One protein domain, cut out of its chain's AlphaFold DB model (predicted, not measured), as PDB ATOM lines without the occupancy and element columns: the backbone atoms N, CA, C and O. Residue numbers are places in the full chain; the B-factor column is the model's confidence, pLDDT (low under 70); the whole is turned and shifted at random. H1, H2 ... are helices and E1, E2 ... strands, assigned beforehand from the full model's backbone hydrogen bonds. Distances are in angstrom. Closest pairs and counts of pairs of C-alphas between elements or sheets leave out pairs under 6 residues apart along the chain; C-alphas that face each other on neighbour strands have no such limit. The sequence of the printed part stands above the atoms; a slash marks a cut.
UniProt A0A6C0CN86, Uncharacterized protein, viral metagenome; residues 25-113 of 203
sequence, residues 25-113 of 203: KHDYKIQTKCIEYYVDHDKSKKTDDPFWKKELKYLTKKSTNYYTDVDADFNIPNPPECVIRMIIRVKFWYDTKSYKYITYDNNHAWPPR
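AT A GLANCE: This is residues 25 to 113 of the 203 residues of an uncharacterized protein of viral metagenome (UniProt A0A6C0CN86). One long, strongly twisted sheet of four strands makes the body, with the two long strands E1 and E3 side by side in its middle, E2 beside E1 toward one end and E4 beside E3 toward the other. The short helix H1 sits at the end where E1 ends and E3 begins, only grazing the sheet. The printed part has 89 residues, in the order E1, H1, E2, E3, E4; the sheet runs E2, E1, E3, E4, all antiparallel, and the class is mostly strand. The whole is elongated, 46 by 24 by 19 A, and only just compact, close to loose, with a radius of gyration of the C-alphas of 14.4 A.

HOW THE PARTS SIT: Inner strands E1, residues 29 to 39, and E3, residues 83 to 94, are antiparallel at 166 degrees; N 34 and O 89 are 2.9 A apart, within hydrogen-bond range. Edge strand E2, residues 65 to 70, is antiparallel to E1 at 152 degrees, with N 68 and O 35 at 2.9 A. Edge strand E4, residues 97 to 103, forms a hairpin with E3, with N 99 and O 92 at 2.8 A. E2 and E4 are apart. H1, residues 50 to 58, grazes the sheet with residues 52 to 58; 3 of its 5 O i to N i+4 pairs are within hydrogen-bond range.

IN THESE COORDINATES: E1 is 30.3 A long, from C-alpha 29 at (-38.429, 134.947, 91.332). E3 measures 32.0 A, E4 20.0 A, E2 16.7 A and H1 13.5 A. E4 ends at C-alpha 103, (-35.308, 144.614, 77.450).

THE WHOLE: The C-alphas farthest apart, of Asp 42 and Asp 95, are 45.8 A apart. The printed part has no cut. The link from E2 to E3, residues 71 to 82, is long. Residue 25 alone has pLDDT under 70.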
ATOM      1  N   LYS A  25     -38.069 127.255  93.873       69.56
ATOM      2  CA  LYS A  25     -37.935 128.691  93.702       69.56
ATOM      3  C   LYS A  25     -39.186 129.130  92.967       69.56
ATOM      4  O   LYS A  25     -39.458 128.598  91.897       69.56
ATOM      5  N   HIS A  26     -39.942 130.048  93.570       78.50
ATOM      6  CA  HIS A  26     -41.166 130.564  92.964       78.50
ATOM      7  C   HIS A  26     -40.909 130.999  91.523       78.50
ATOM      8  O   HIS A  26     -39.882 131.625  91.233       78.50
ATOM      9  N   ASP A  27     -41.836 130.649  90.637       87.56
ATOM     10  CA  ASP A  27     -41.755 131.056  89.244       87.56
ATOM     11  C   ASP A  27     -41.663 132.581  89.159       87.56
ATOM     12  O   ASP A  27     -42.331 133.311  89.891       87.56
ATOM     13  N   TYR A  28     -40.782 133.051  88.280       90.75
ATOM     14  CA  TYR A  28     -40.433 134.458  88.098       90.75
ATOM     15  C   TYR A  28     -39.780 135.142  89.301       90.75
ATOM     16  O   TYR A  28     -39.643 136.367  89.309       90.75
ATOM     17  N   LYS A  29     -39.285 134.382  90.286       92.25
ATOM     18  CA  LYS A  29     -38.429 134.947  91.332       92.25
ATOM     19  C   LYS A  29     -37.145 135.490  90.708       92.25
ATOM     20  O   LYS A  29     -36.326 134.723  90.188       92.25
ATOM     21  N   ILE A  30     -36.967 136.806  90.795       94.31
ATOM     22  CA  ILE A  30     -35.761 137.500  90.345       94.31
ATOM     23  C   ILE A  30     -34.573 137.041  91.200       94.31
ATOM     24  O   ILE A  30     -34.652 136.940  92.423       94.31
ATOM     25  N   GLN A  31     -33.478 136.710  90.526       93.62
ATOM     26  CA  GLN A  31     -32.178 136.428  91.124       93.62
ATOM     27  C   GLN A  31     -31.323 137.682  91.184       93.62
ATOM     28  O   GLN A  31     -30.726 137.963  92.213       93.62
ATOM     29  N   THR A  32     -31.221 138.365  90.046       95.44
ATOM     30  CA  THR A  32     -30.412 139.565  89.860       95.44
ATOM     31  C   THR A  32     -31.106 140.440  88.831       95.44
ATOM     32  O   THR A  32     -31.630 139.928  87.832       95.44
ATOM     33  N   LYS A  33     -31.089 141.747  89.064       96.19
ATOM     34  CA  LYS A  33     -31.536 142.761  88.119       96.19
ATOM     35  C   LYS A  33     -30.390 143.745  87.944       96.19
ATOM     36  O   LYS A  33     -29.841 144.237  88.922       96.19
ATOM     37  N   CYS A  34     -30.005 143.972  86.700       95.56
ATOM     38  CA  CYS A  34     -28.854 144.792  86.354       95.56
ATOM     39  C   CYS A  34     -29.264 145.777  85.265       95.56
ATOM     40  O   CYS A  34     -30.058 145.438  84.380       95.56
ATOM     41  N   ILE A  35     -28.678 146.963  85.306       95.44
ATOM     42  CA  ILE A  35     -28.816 147.984  84.275       95.44
ATOM     43  C   ILE A  35     -27.441 148.161  83.656       95.44
ATOM     44  O   ILE A  35     -26.489 148.489  84.355       95.44
ATOM     45  N   GLU A  36     -27.335 147.921  82.359       95.06
ATOM     46  CA  GLU A  36     -26.171 148.271  81.552       95.06
ATOM     47  C   GLU A  36     -26.526 149.508  80.734       95.06
ATOM     48  O   GLU A  36     -27.619 149.588  80.171       95.06
ATOM     49  N   TYR A  37     -25.648 150.501  80.695       94.69
ATOM     50  CA  TYR A  37     -25.932 151.752  80.014       94.69
ATOM     51  C   TYR A  37     -24.682 152.365  79.393       94.69
ATOM     52  O   TYR A  37     -23.574 152.287  79.925       94.69
ATOM     53  N   TYR A  38     -24.896 153.009  78.251       93.56
ATOM     54  CA  TYR A  38     -23.856 153.648  77.463       93.56
ATOM     55  C   TYR A  38     -23.999 155.156  77.563       93.56
ATOM     56  O   TYR A  38     -25.103 155.693  77.434       93.56
ATOM     57  N   VAL A  39     -22.878 155.833  77.784       93.88
ATOM     58  CA  VAL A  39     -22.832 157.274  78.023       93.88
ATOM     59  C   VAL A  39     -22.064 157.973  76.916       93.88
ATOM     60  O   VAL A  39     -20.923 157.624  76.612       93.88
ATOM     61  N   ASP A  40     -22.689 159.010  76.378       93.62
ATOM     62  CA  ASP A  40     -22.047 160.043  75.582       93.62
ATOM     63  C   ASP A  40     -21.626 161.188  76.515       93.62
ATOM     64  O   ASP A  40     -22.454 161.824  77.176       93.62
ATOM     65  N   HIS A  41     -20.315 161.414  76.623       90.56
ATOM     66  CA  HIS A  41     -19.750 162.392  77.556       90.56
ATOM     67  C   HIS A  41     -19.926 163.841  77.105       90.56
ATOM     68  O   HIS A  41     -19.742 164.729  77.942       90.56
ATOM     69  N   ASP A  42     -20.298 164.069  75.844       90.12
ATOM     70  CA  ASP A  42     -20.485 165.405  75.274       90.12
ATOM     71  C   ASP A  42     -21.902 165.950  75.530       90.12
ATOM     72  O   ASP A  42     -22.144 167.155  75.443       90.12
ATOM     73  N   LYS A  43     -22.840 165.076  75.911       92.00
ATOM     74  CA  LYS A  43     -24.240 165.415  76.193       92.00
ATOM     75  C   LYS A  43     -24.491 165.854  77.637       92.00
ATOM     76  O   LYS A  43     -23.706 165.616  78.559       92.00
ATOM     77  N   SER A  44     -25.646 166.489  77.846       89.38
ATOM     78  CA  SER A  44     -26.066 167.013  79.146       89.38
ATOM     79  C   SER A  44     -26.230 165.910  80.197       89.38
ATOM     80  O   SER A  44     -26.973 164.948  80.018       89.38
ATOM     81  N   LYS A  45     -25.580 166.103  81.349       88.44
ATOM     82  CA  LYS A  45     -25.666 165.226  82.532       88.44
ATOM     83  C   LYS A  45     -26.721 165.695  83.542       88.44
ATOM     84  O   LYS A  45     -26.698 165.290  84.701       88.44
ATOM     85  N   LYS A  46     -27.606 166.615  83.151       88.56
ATOM     86  CA  LYS A  46     -28.634 167.150  84.050       88.56
ATOM     87  C   LYS A  46     -29.723 166.104  84.271       88.56
ATOM     88  O   LYS A  46     -30.285 165.575  83.320       88.56
ATOM     89  N   THR A  47     -30.020 165.835  85.532       91.19
ATOM     90  CA  THR A  47     -31.132 164.990  85.967       91.19
ATOM     91  C   THR A  47     -31.537 165.413  87.364       91.19
ATOM     92  O   THR A  47     -30.681 165.831  88.146       91.19
ATOM     93  N   ASP A  48     -32.823 165.298  87.678       90.88
ATOM     94  CA  ASP A  48     -33.333 165.509  89.030       90.88
ATOM     95  C   ASP A  48     -33.400 164.216  89.841       90.88
ATOM     96  O   ASP A  48     -33.411 164.270  91.075       90.88
ATOM     97  N   ASP A  49     -33.331 163.075  89.156       93.62
ATOM     98  CA  ASP A  49     -33.477 161.754  89.741       93.62
ATOM     99  C   ASP A  49     -32.281 161.383  90.651       93.62
ATOM    100  O   ASP A  49     -31.120 161.476  90.227       93.62
ATOM    101  N   PRO A  50     -32.523 160.960  91.909       93.81
ATOM    102  CA  PRO A  50     -31.460 160.616  92.850       93.81
ATOM    103  C   PRO A  50     -30.577 159.443  92.414       93.81
ATOM    104  O   PRO A  50     -29.373 159.467  92.689       93.81
ATOM    105  N   PHE A  51     -31.147 158.433  91.749       94.44
ATOM    106  CA  PHE A  51     -30.398 157.274  91.269       94.44
ATOM    107  C   PHE A  51     -29.416 157.714  90.185       94.44
ATOM    108  O   PHE A  51     -28.208 157.526  90.341       94.44
ATOM    109  N   TRP A  52     -29.886 158.432  89.163       94.94
ATOM    110  CA  TRP A  52     -28.997 158.932  88.116       94.94
ATOM    111  C   TRP A  52     -27.975 159.938  88.655       94.94
ATOM    112  O   TRP A  52     -26.803 159.848  88.305       94.94
ATOM    113  N   LYS A  53     -28.340 160.836  89.582       93.81
ATOM    114  CA  LYS A  53     -27.364 161.729  90.245       93.81
ATOM    115  C   LYS A  53     -26.230 160.963  90.925       93.81
ATOM    116  O   LYS A  53     -25.108 161.466  90.962       93.81
ATOM    117  N   LYS A  54     -26.510 159.793  91.504       93.88
ATOM    118  CA  LYS A  54     -25.493 158.936  92.121       93.88
ATOM    119  C   LYS A  54     -24.618 158.284  91.054       93.88
ATOM    120  O   LYS A  54     -23.401 158.436  91.126       93.88
ATOM    121  N   GLU A  55     -25.217 157.641  90.055       93.25
ATOM    122  CA  GLU A  55     -24.477 156.944  88.993       93.25
ATOM    123  C   GLU A  55     -23.584 157.901  88.188       93.25
ATOM    124  O   GLU A  55     -22.426 157.600  87.898       93.25
ATOM    125  N   LEU A  56     -24.068 159.119  87.915       91.00
ATOM    126  CA  LEU A  56     -23.329 160.136  87.168       91.00
ATOM    127  C   LEU A  56     -22.033 160.595  87.867       91.00
ATOM    128  O   LEU A  56     -21.112 161.050  87.187       91.00
ATOM    129  N   LYS A  57     -21.924 160.461  89.200       90.00
ATOM    130  CA  LYS A  57     -20.703 160.812  89.957       90.00
ATOM    131  C   LYS A  57     -19.539 159.868  89.675       90.00
ATOM    132  O   LYS A  57     -18.390 160.277  89.806       90.00
ATOM    133  N   TYR A  58     -19.833 158.623  89.309       87.88
ATOM    134  CA  TYR A  58     -18.825 157.596  89.048       87.88
ATOM    135  C   TYR A  58     -18.389 157.552  87.581       87.88
ATOM    136  O   TYR A  58     -17.506 156.772  87.217       87.88
ATOM    137  N   LEU A  59     -18.969 158.405  86.731       88.56
ATOM    138  CA  LEU A  59     -18.580 158.487  85.332       88.56
ATOM    139  C   LEU A  59     -17.143 158.976  85.186       88.56
ATOM    140  O   LEU A  59     -16.736 160.013  85.709       88.56
ATOM    141  N   THR A  60     -16.397 158.255  84.365       85.31
ATOM    142  CA  THR A  60     -15.031 158.589  83.977       85.31
ATOM    143  C   THR A  60     -14.977 158.798  82.471       85.31
ATOM    144  O   THR A  60     -15.496 157.985  81.716       85.31
ATOM    145  N   LYS A  61     -14.280 159.837  81.996       82.00
ATOM    146  CA  LYS A  61     -14.146 160.111  80.547       82.00
ATOM    147  C   LYS A  61     -13.488 158.974  79.742       82.00
ATOM    148  O   LYS A  61     -13.478 159.025  78.521       82.00
ATOM    149  N   LYS A  62     -12.897 157.982  80.416       85.00
ATOM    150  CA  LYS A  62     -12.198 156.847  79.795       85.00
ATOM    151  C   LYS A  62     -13.125 155.692  79.412       85.00
ATOM    152  O   LYS A  62     -12.749 154.913  78.550       85.00
ATOM    153  N   SER A  63     -14.279 155.559  80.068       87.44
ATOM    154  CA  SER A  63     -15.234 154.481  79.790       87.44
ATOM    155  C   SER A  63     -16.509 155.049  79.192       87.44
ATOM    156  O   SER A  63     -16.965 156.113  79.601       87.44
ATOM    157  N   THR A  64     -17.100 154.332  78.248       89.44
ATOM    158  CA  THR A  64     -18.394 154.669  77.640       89.44
ATOM    159  C   THR A  64     -19.489 153.681  78.025       89.44
ATOM    160  O   THR A  64     -20.657 154.005  77.845       89.44
ATOM    161  N   ASN A  65     -19.138 152.517  78.589       91.31
ATOM    162  CA  ASN A  65     -20.075 151.503  79.073       91.31
ATOM    163  C   ASN A  65     -19.967 151.364  80.598       91.31
ATOM    164  O   ASN A  65     -18.865 151.353  81.160       91.31
ATOM    165  N   TYR A  66     -21.114 151.255  81.256       92.81
ATOM    166  CA  TYR A  66     -21.251 151.104  82.695       92.81
ATOM    167  C   TYR A  66     -22.354 150.101  83.009       92.81
ATOM    168  O   TYR A  66     -23.297 149.921  82.240       92.81
ATOM    169  N   TYR A  67     -22.250 149.464  84.171       93.50
ATOM    170  CA  TYR A  67     -23.304 148.602  84.677       93.50
ATOM    171  C   TYR A  67     -23.488 148.810  86.173       93.50
ATOM    172  O   TYR A  67     -22.543 149.156  86.882       93.50
ATOM    173  N   THR A  68     -24.707 148.574  86.643       94.75
ATOM    174  CA  THR A  68     -25.056 148.667  88.057       94.75
ATOM    175  C   THR A  68     -26.108 147.623  88.408       94.75
ATOM    176  O   THR A  68     -27.009 147.327  87.613       94.75
ATOM    177  N   ASP A  69     -25.960 147.023  89.584       95.50
ATOM    178  CA  ASP A  69     -26.934 146.087  90.133       95.50
ATOM    179  C   ASP A  69     -28.005 146.870  90.890       95.50
ATOM    180  O   ASP A  69     -27.705 147.795  91.646       95.50
ATOM    181  N   VAL A  70     -29.262 146.487  90.694       95.00
ATOM    182  CA  VAL A  70     -30.409 147.099  91.366       95.00
ATOM    183  C   VAL A  70     -31.266 146.030  92.028       95.00
ATOM    184  O   VAL A  70     -31.258 144.858  91.633       95.00
ATOM    185  N   ASP A  71     -32.031 146.443  93.032       93.81
ATOM    186  CA  ASP A  71     -32.957 145.552  93.719       93.81
ATOM    187  C   ASP A  71     -34.046 145.032  92.768       93.81
ATOM    188  O   ASP A  71     -34.380 145.640  91.746       93.81
ATOM    189  N   ALA A  72     -34.601 143.865  93.089       89.88
ATOM    190  CA  ALA A  72     -35.547 143.161  92.225       89.88
ATOM    191  C   ALA A  72     -36.802 143.994  91.894       89.88
ATOM    192  O   ALA A  72     -37.285 143.966  90.760       89.88
ATOM    193  N   ASP A  73     -37.299 144.740  92.874       89.44
ATOM    194  CA  ASP A  73     -38.472 145.615  92.829       89.44
ATOM    195  C   ASP A  73     -38.139 147.070  92.463       89.44
ATOM    196  O   ASP A  73     -39.044 147.893  92.333       89.44
ATOM    197  N   PHE A  74     -36.862 147.394  92.233       91.81
ATOM    198  CA  PHE A  74     -36.439 148.749  91.896       91.81
ATOM    199  C   PHE A  74     -37.067 149.214  90.576       91.81
ATOM    200  O   PHE A  74     -36.876 148.582  89.529       91.81
ATOM    201  N   ASN A  75     -37.796 150.331  90.612       90.81
ATOM    202  CA  ASN A  75     -38.333 150.959  89.411       90.81
ATOM    203  C   ASN A  75     -37.253 151.814  88.743       90.81
ATOM    204  O   ASN A  75     -36.648 152.656  89.402       90.81
ATOM    205  N   ILE A  76     -37.009 151.601  87.450       92.12
ATOM    206  CA  ILE A  76     -35.884 152.225  86.748       92.12
ATOM    207  C   ILE A  76     -36.333 153.584  86.199       92.12
ATOM    208  O   ILE A  76     -37.160 153.619  85.286       92.12
ATOM    209  N   PRO A  77     -35.802 154.707  86.716       93.06
ATOM    210  CA  PRO A  77     -36.214 156.030  86.270       93.06
ATOM    211  C   PRO A  77     -35.750 156.313  84.838       93.06
ATOM    212  O   PRO A  77     -34.785 155.724  84.345       93.06
ATOM    213  N   ASN A  78     -36.417 157.258  84.169       92.56
ATOM    214  CA  ASN A  78     -36.026 157.692  82.828       92.56
ATOM    215  C   ASN A  78     -34.565 158.184  82.816       92.56
ATOM    216  O   ASN A  78     -34.196 158.992  83.675       92.56
ATOM    217  N   PRO A  79     -33.736 157.704  81.873       93.31
ATOM    218  CA  PRO A  79     -32.335 158.087  81.805       93.31
ATOM    219  C   PRO A  79     -32.144 159.568  81.420       93.31
ATOM    220  O   PRO A  79     -32.960 160.117  80.677       93.31
ATOM    221  N   PRO A  80     -31.064 160.225  81.889       93.69
ATOM    222  CA  PRO A  80     -30.659 161.542  81.400       93.69
ATOM    223  C   PRO A  80     -30.204 161.490  79.938       93.69
ATOM    224  O   PRO A  80     -29.808 160.440  79.438       93.69
ATOM    225  N   GLU A  81     -30.157 162.648  79.279       92.88
ATOM    226  CA  GLU A  81     -29.799 162.774  77.857       92.88
ATOM    227  C   GLU A  81     -28.415 162.198  77.504       92.88
ATOM    228  O   GLU A  81     -28.207 161.688  76.402       92.88
ATOM    229  N   CYS A  82     -27.462 162.245  78.440       92.81
ATOM    230  CA  CYS A  82     -26.143 161.653  78.238       92.81
ATOM    231  C   CYS A  82     -26.155 160.126  78.116       92.81
ATOM    232  O   CYS A  82     -25.207 159.559  77.578       92.81
ATOM    233  N   VAL A  83     -27.190 159.443  78.604       94.12
ATOM    234  CA  VAL A  83     -27.327 157.992  78.465       94.12
ATOM    235  C   VAL A  83     -28.004 157.700  77.128       94.12
ATOM    236  O   VAL A  83     -29.212 157.847  76.968       94.12
ATOM    237  N   ILE A  84     -27.205 157.283  76.150       94.31
ATOM    238  CA  ILE A  84     -27.659 157.065  74.767       94.31
ATOM    239  C   ILE A  84     -28.342 155.716  74.566       94.31
ATOM    240  O   ILE A  84     -29.072 155.523  73.596       94.31
ATOM    241  N   ARG A  85     -28.072 154.761  75.455       93.12
ATOM    242  CA  ARG A  85     -28.583 153.399  75.358       93.12
ATOM    243  C   ARG A  85     -28.604 152.770  76.734       93.12
ATOM    244  O   ARG A  85     -27.637 152.895  77.479       93.12
ATOM    245  N   MET A  86     -29.687 152.071  77.043       94.31
ATOM    246  CA  MET A  86     -29.868 151.366  78.303       94.31
ATOM    247  C   MET A  86     -30.424 149.972  78.030       94.31
ATOM    248  O   MET A  86     -31.312 149.792  77.202       94.31
ATOM    249  N   ILE A  87     -29.872 148.989  78.724       95.69
ATOM    250  CA  ILE A  87     -30.194 147.576  78.602       95.69
ATOM    251  C   ILE A  87     -30.490 147.064  80.002       95.69
ATOM    252  O   ILE A  87     -29.635 147.078  80.888       95.69
ATOM    253  N   ILE A  88     -31.703 146.570  80.202       95.69
ATOM    254  CA  ILE A  88     -32.121 146.003  81.476       95.69
ATOM    255  C   ILE A  88     -32.016 144.497  81.377       95.69
ATOM    256  O   ILE A  88     -32.543 143.880  80.451       95.69
ATOM    257  N   ARG A  89     -31.324 143.892  82.337       96.00
ATOM    258  CA  ARG A  89     -31.030 142.463  82.354       96.00
ATOM    259  C   ARG A  89     -31.571 141.866  83.639       96.00
ATOM    260  O   ARG A  89     -31.144 142.231  84.729       96.00
ATOM    261  N   VAL A  90     -32.474 140.903  83.513       96.12
ATOM    262  CA  VAL A  90     -33.067 140.208  84.657       96.12
ATOM    263  C   VAL A  90     -32.740 138.729  84.565       96.12
ATOM    264  O   VAL A  90     -33.016 138.069  83.565       96.12
ATOM    265  N   LYS A  91     -32.143 138.178  85.618       96.25
ATOM    266  CA  LYS A  91     -31.964 136.736  85.783       96.25
ATOM    267  C   LYS A  91     -33.018 136.245  86.762       96.25
ATOM    268  O   LYS A  91     -33.173 136.844  87.820       96.25
ATOM    269  N   PHE A  92     -33.720 135.165  86.449       95.44
ATOM    270  CA  PHE A  92     -34.848 134.698  87.259       95.44
ATOM    271  C   PHE A  92     -34.998 133.178  87.233       95.44
ATOM    272  O   PHE A  92     -34.425 132.502  86.377       95.44
ATOM    273  N   TRP A  93     -35.769 132.643  88.176       94.00
ATOM    274  CA  TRP A  93     -36.119 131.225  88.235       94.00
ATOM    275  C   TRP A  93     -37.477 130.946  87.602       94.00
ATOM    276  O   TRP A  93     -38.416 131.714  87.782       94.00
ATOM    277  N   TYR A  94     -37.588 129.822  86.904       92.38
ATOM    278  CA  TYR A  94     -38.856 129.262  86.450       92.38
ATOM    279  C   TYR A  94     -38.717 127.742  86.365       92.38
ATOM    280  O   TYR A  94     -37.745 127.259  85.779       92.38
ATOM    281  N   ASP A  95     -39.630 126.990  86.984       88.50
ATOM    282  CA  ASP A  95     -39.576 125.523  87.101       88.50
ATOM    283  C   ASP A  95     -38.161 125.013  87.435       88.50
ATOM    284  O   ASP A  95     -37.576 124.184  86.738       88.50
ATOM    285  N   THR A  96     -37.555 125.571  88.490       85.19
ATOM    286  CA  THR A  96     -36.197 125.247  88.988       85.19
ATOM    287  C   THR A  96     -35.028 125.524  88.028       85.19
ATOM    288  O   THR A  96     -33.871 125.298  88.388       85.19
ATOM    289  N   LYS A  97     -35.283 126.081  86.840       90.31
ATOM    290  CA  LYS A  97     -34.264 126.500  85.871       90.31
ATOM    291  C   LYS A  97     -34.057 128.010  85.924       90.31
ATOM    292  O   LYS A  97     -34.982 128.770  86.194       90.31
ATOM    293  N   SER A  98     -32.824 128.448  85.673       93.69
ATOM    294  CA  SER A  98     -32.499 129.874  85.600       93.69
ATOM    295  C   SER A  98     -32.635 130.377  84.167       93.69
ATOM    296  O   SER A  98     -31.935 129.876  83.282       93.69
ATOM    297  N   TYR A  99     -33.439 131.408  83.966       96.00
ATOM    298  CA  TYR A  99     -33.617 132.087  82.691       96.00
ATOM    299  C   TYR A  99     -33.085 133.515  82.760       96.00
ATOM    300  O   TYR A  99     -32.754 134.038  83.832       96.00
ATOM    301  N   LYS A 100     -32.943 134.122  81.588       95.94
ATOM    302  CA  LYS A 100     -32.508 135.502  81.426       95.94
ATOM    303  C   LYS A 100     -33.500 136.244  80.550       95.94
ATOM    304  O   LYS A 100     -33.938 135.717  79.534       95.94
ATOM    305  N   TYR A 101     -33.808 137.458  80.956       95.62
ATOM    306  CA  TYR A 101     -34.652 138.413  80.264       95.62
ATOM    307  C   TYR A 101     -33.817 139.660  79.976       95.62
ATOM    308  O   TYR A 101     -33.009 140.068  80.816       95.62
ATOM    309  N   ILE A 102     -33.968 140.216  78.777       95.38
ATOM    310  CA  ILE A 102     -33.353 141.482  78.376       95.38
ATOM    311  C   ILE A 102     -34.447 142.341  77.765       95.38
ATOM    312  O   ILE A 102     -35.240 141.832  76.979       95.38
ATOM    313  N   THR A 103     -34.451 143.625  78.098       95.06
ATOM    314  CA  THR A 103     -35.308 144.614  77.450       95.06
ATOM    315  C   THR A 103     -34.601 145.964  77.358       95.06
ATOM    316  O   THR A 103     -33.712 146.265  78.162       95.06
ATOM    317  N   TYR A 104     -34.990 146.765  76.370       94.50
ATOM    318  CA  TYR A 104     -34.620 148.182  76.283       94.50
ATOM    319  C   TYR A 104     -35.670 149.088  76.937       94.50
ATOM    320  O   TYR A 104     -35.410 150.271  77.142       94.50
ATOM    321  N   ASP A 105     -36.847 148.547  77.266       92.31
ATOM    322  CA  ASP A 105     -37.941 149.300  77.870       92.31
ATOM    323  C   ASP A 105     -37.748 149.430  79.386       92.31
ATOM    324  O   ASP A 105     -37.744 148.452  80.145       92.31
ATOM    325  N   ASN A 106     -37.613 150.669  79.850       89.12
ATOM    326  CA  ASN A 106     -37.492 150.969  81.269       89.12
ATOM    327  C   ASN A 106     -38.800 150.804  82.044       89.12
ATOM    328  O   ASN A 106     -38.746 150.524  83.240       89.12
ATOM    329  N   ASN A 107     -39.943 150.864  81.359       89.12
ATOM    330  CA  ASN A 107     -41.272 150.670  81.929       89.12
ATOM    331  C   ASN A 107     -41.790 149.233  81.745       89.12
ATOM    332  O   ASN A 107     -42.995 148.987  81.857       89.12
ATOM    333  N   HIS A 108     -40.898 148.277  81.466       89.62
ATOM    334  CA  HIS A 108     -41.290 146.885  81.274       89.62
ATOM    335  C   HIS A 108     -42.042 146.331  82.493       89.62
ATOM    336  O   HIS A 108     -41.677 146.546  83.652       89.62
ATOM    337  N   ALA A 109     -43.082 145.546  82.224       89.69
ATOM    338  CA  ALA A 109     -43.819 144.846  83.266       89.69
ATOM    339  C   ALA A 109     -43.095 143.554  83.673       89.69
ATOM    340  O   ALA A 109     -42.616 142.803  82.819       89.69
ATOM    341  N   TRP A 110     -43.068 143.266  84.976       90.19
ATOM    342  CA  TRP A 110     -42.601 141.992  85.518       90.19
ATOM    343  C   TRP A 110     -43.758 141.225  86.175       90.19
ATOM    344  O   TRP A 110     -44.490 141.825  86.965       90.19
ATOM    345  N   PRO A 111     -43.930 139.912  85.922       91.38
ATOM    346  CA  PRO A 111     -43.157 139.054  85.016       91.38
ATOM    347  C   PRO A 111     -43.393 139.370  83.525       91.38
ATOM    348  O   PRO A 111     -44.378 140.032  83.193       91.38
ATOM    349  N   PRO A 112     -42.531 138.868  82.614       87.94
ATOM    350  CA  PRO A 112     -42.713 139.054  81.178       87.94
ATOM    351  C   PRO A 112     -44.092 138.565  80.725       87.94
ATOM    352  O   PRO A 112     -44.560 137.502  81.153       87.94
ATOM    353  N   ARG A 113     -44.750 139.338  79.855       84.56
ATOM    354  CA  ARG A 113     -46.096 139.013  79.367       84.56
ATOM    355  C   ARG A 113     -46.071 137.691  78.606       84.56
ATOM    356  O   ARG A 113     -45.302 137.519  77.665       84.56
TER     357      ARG A 113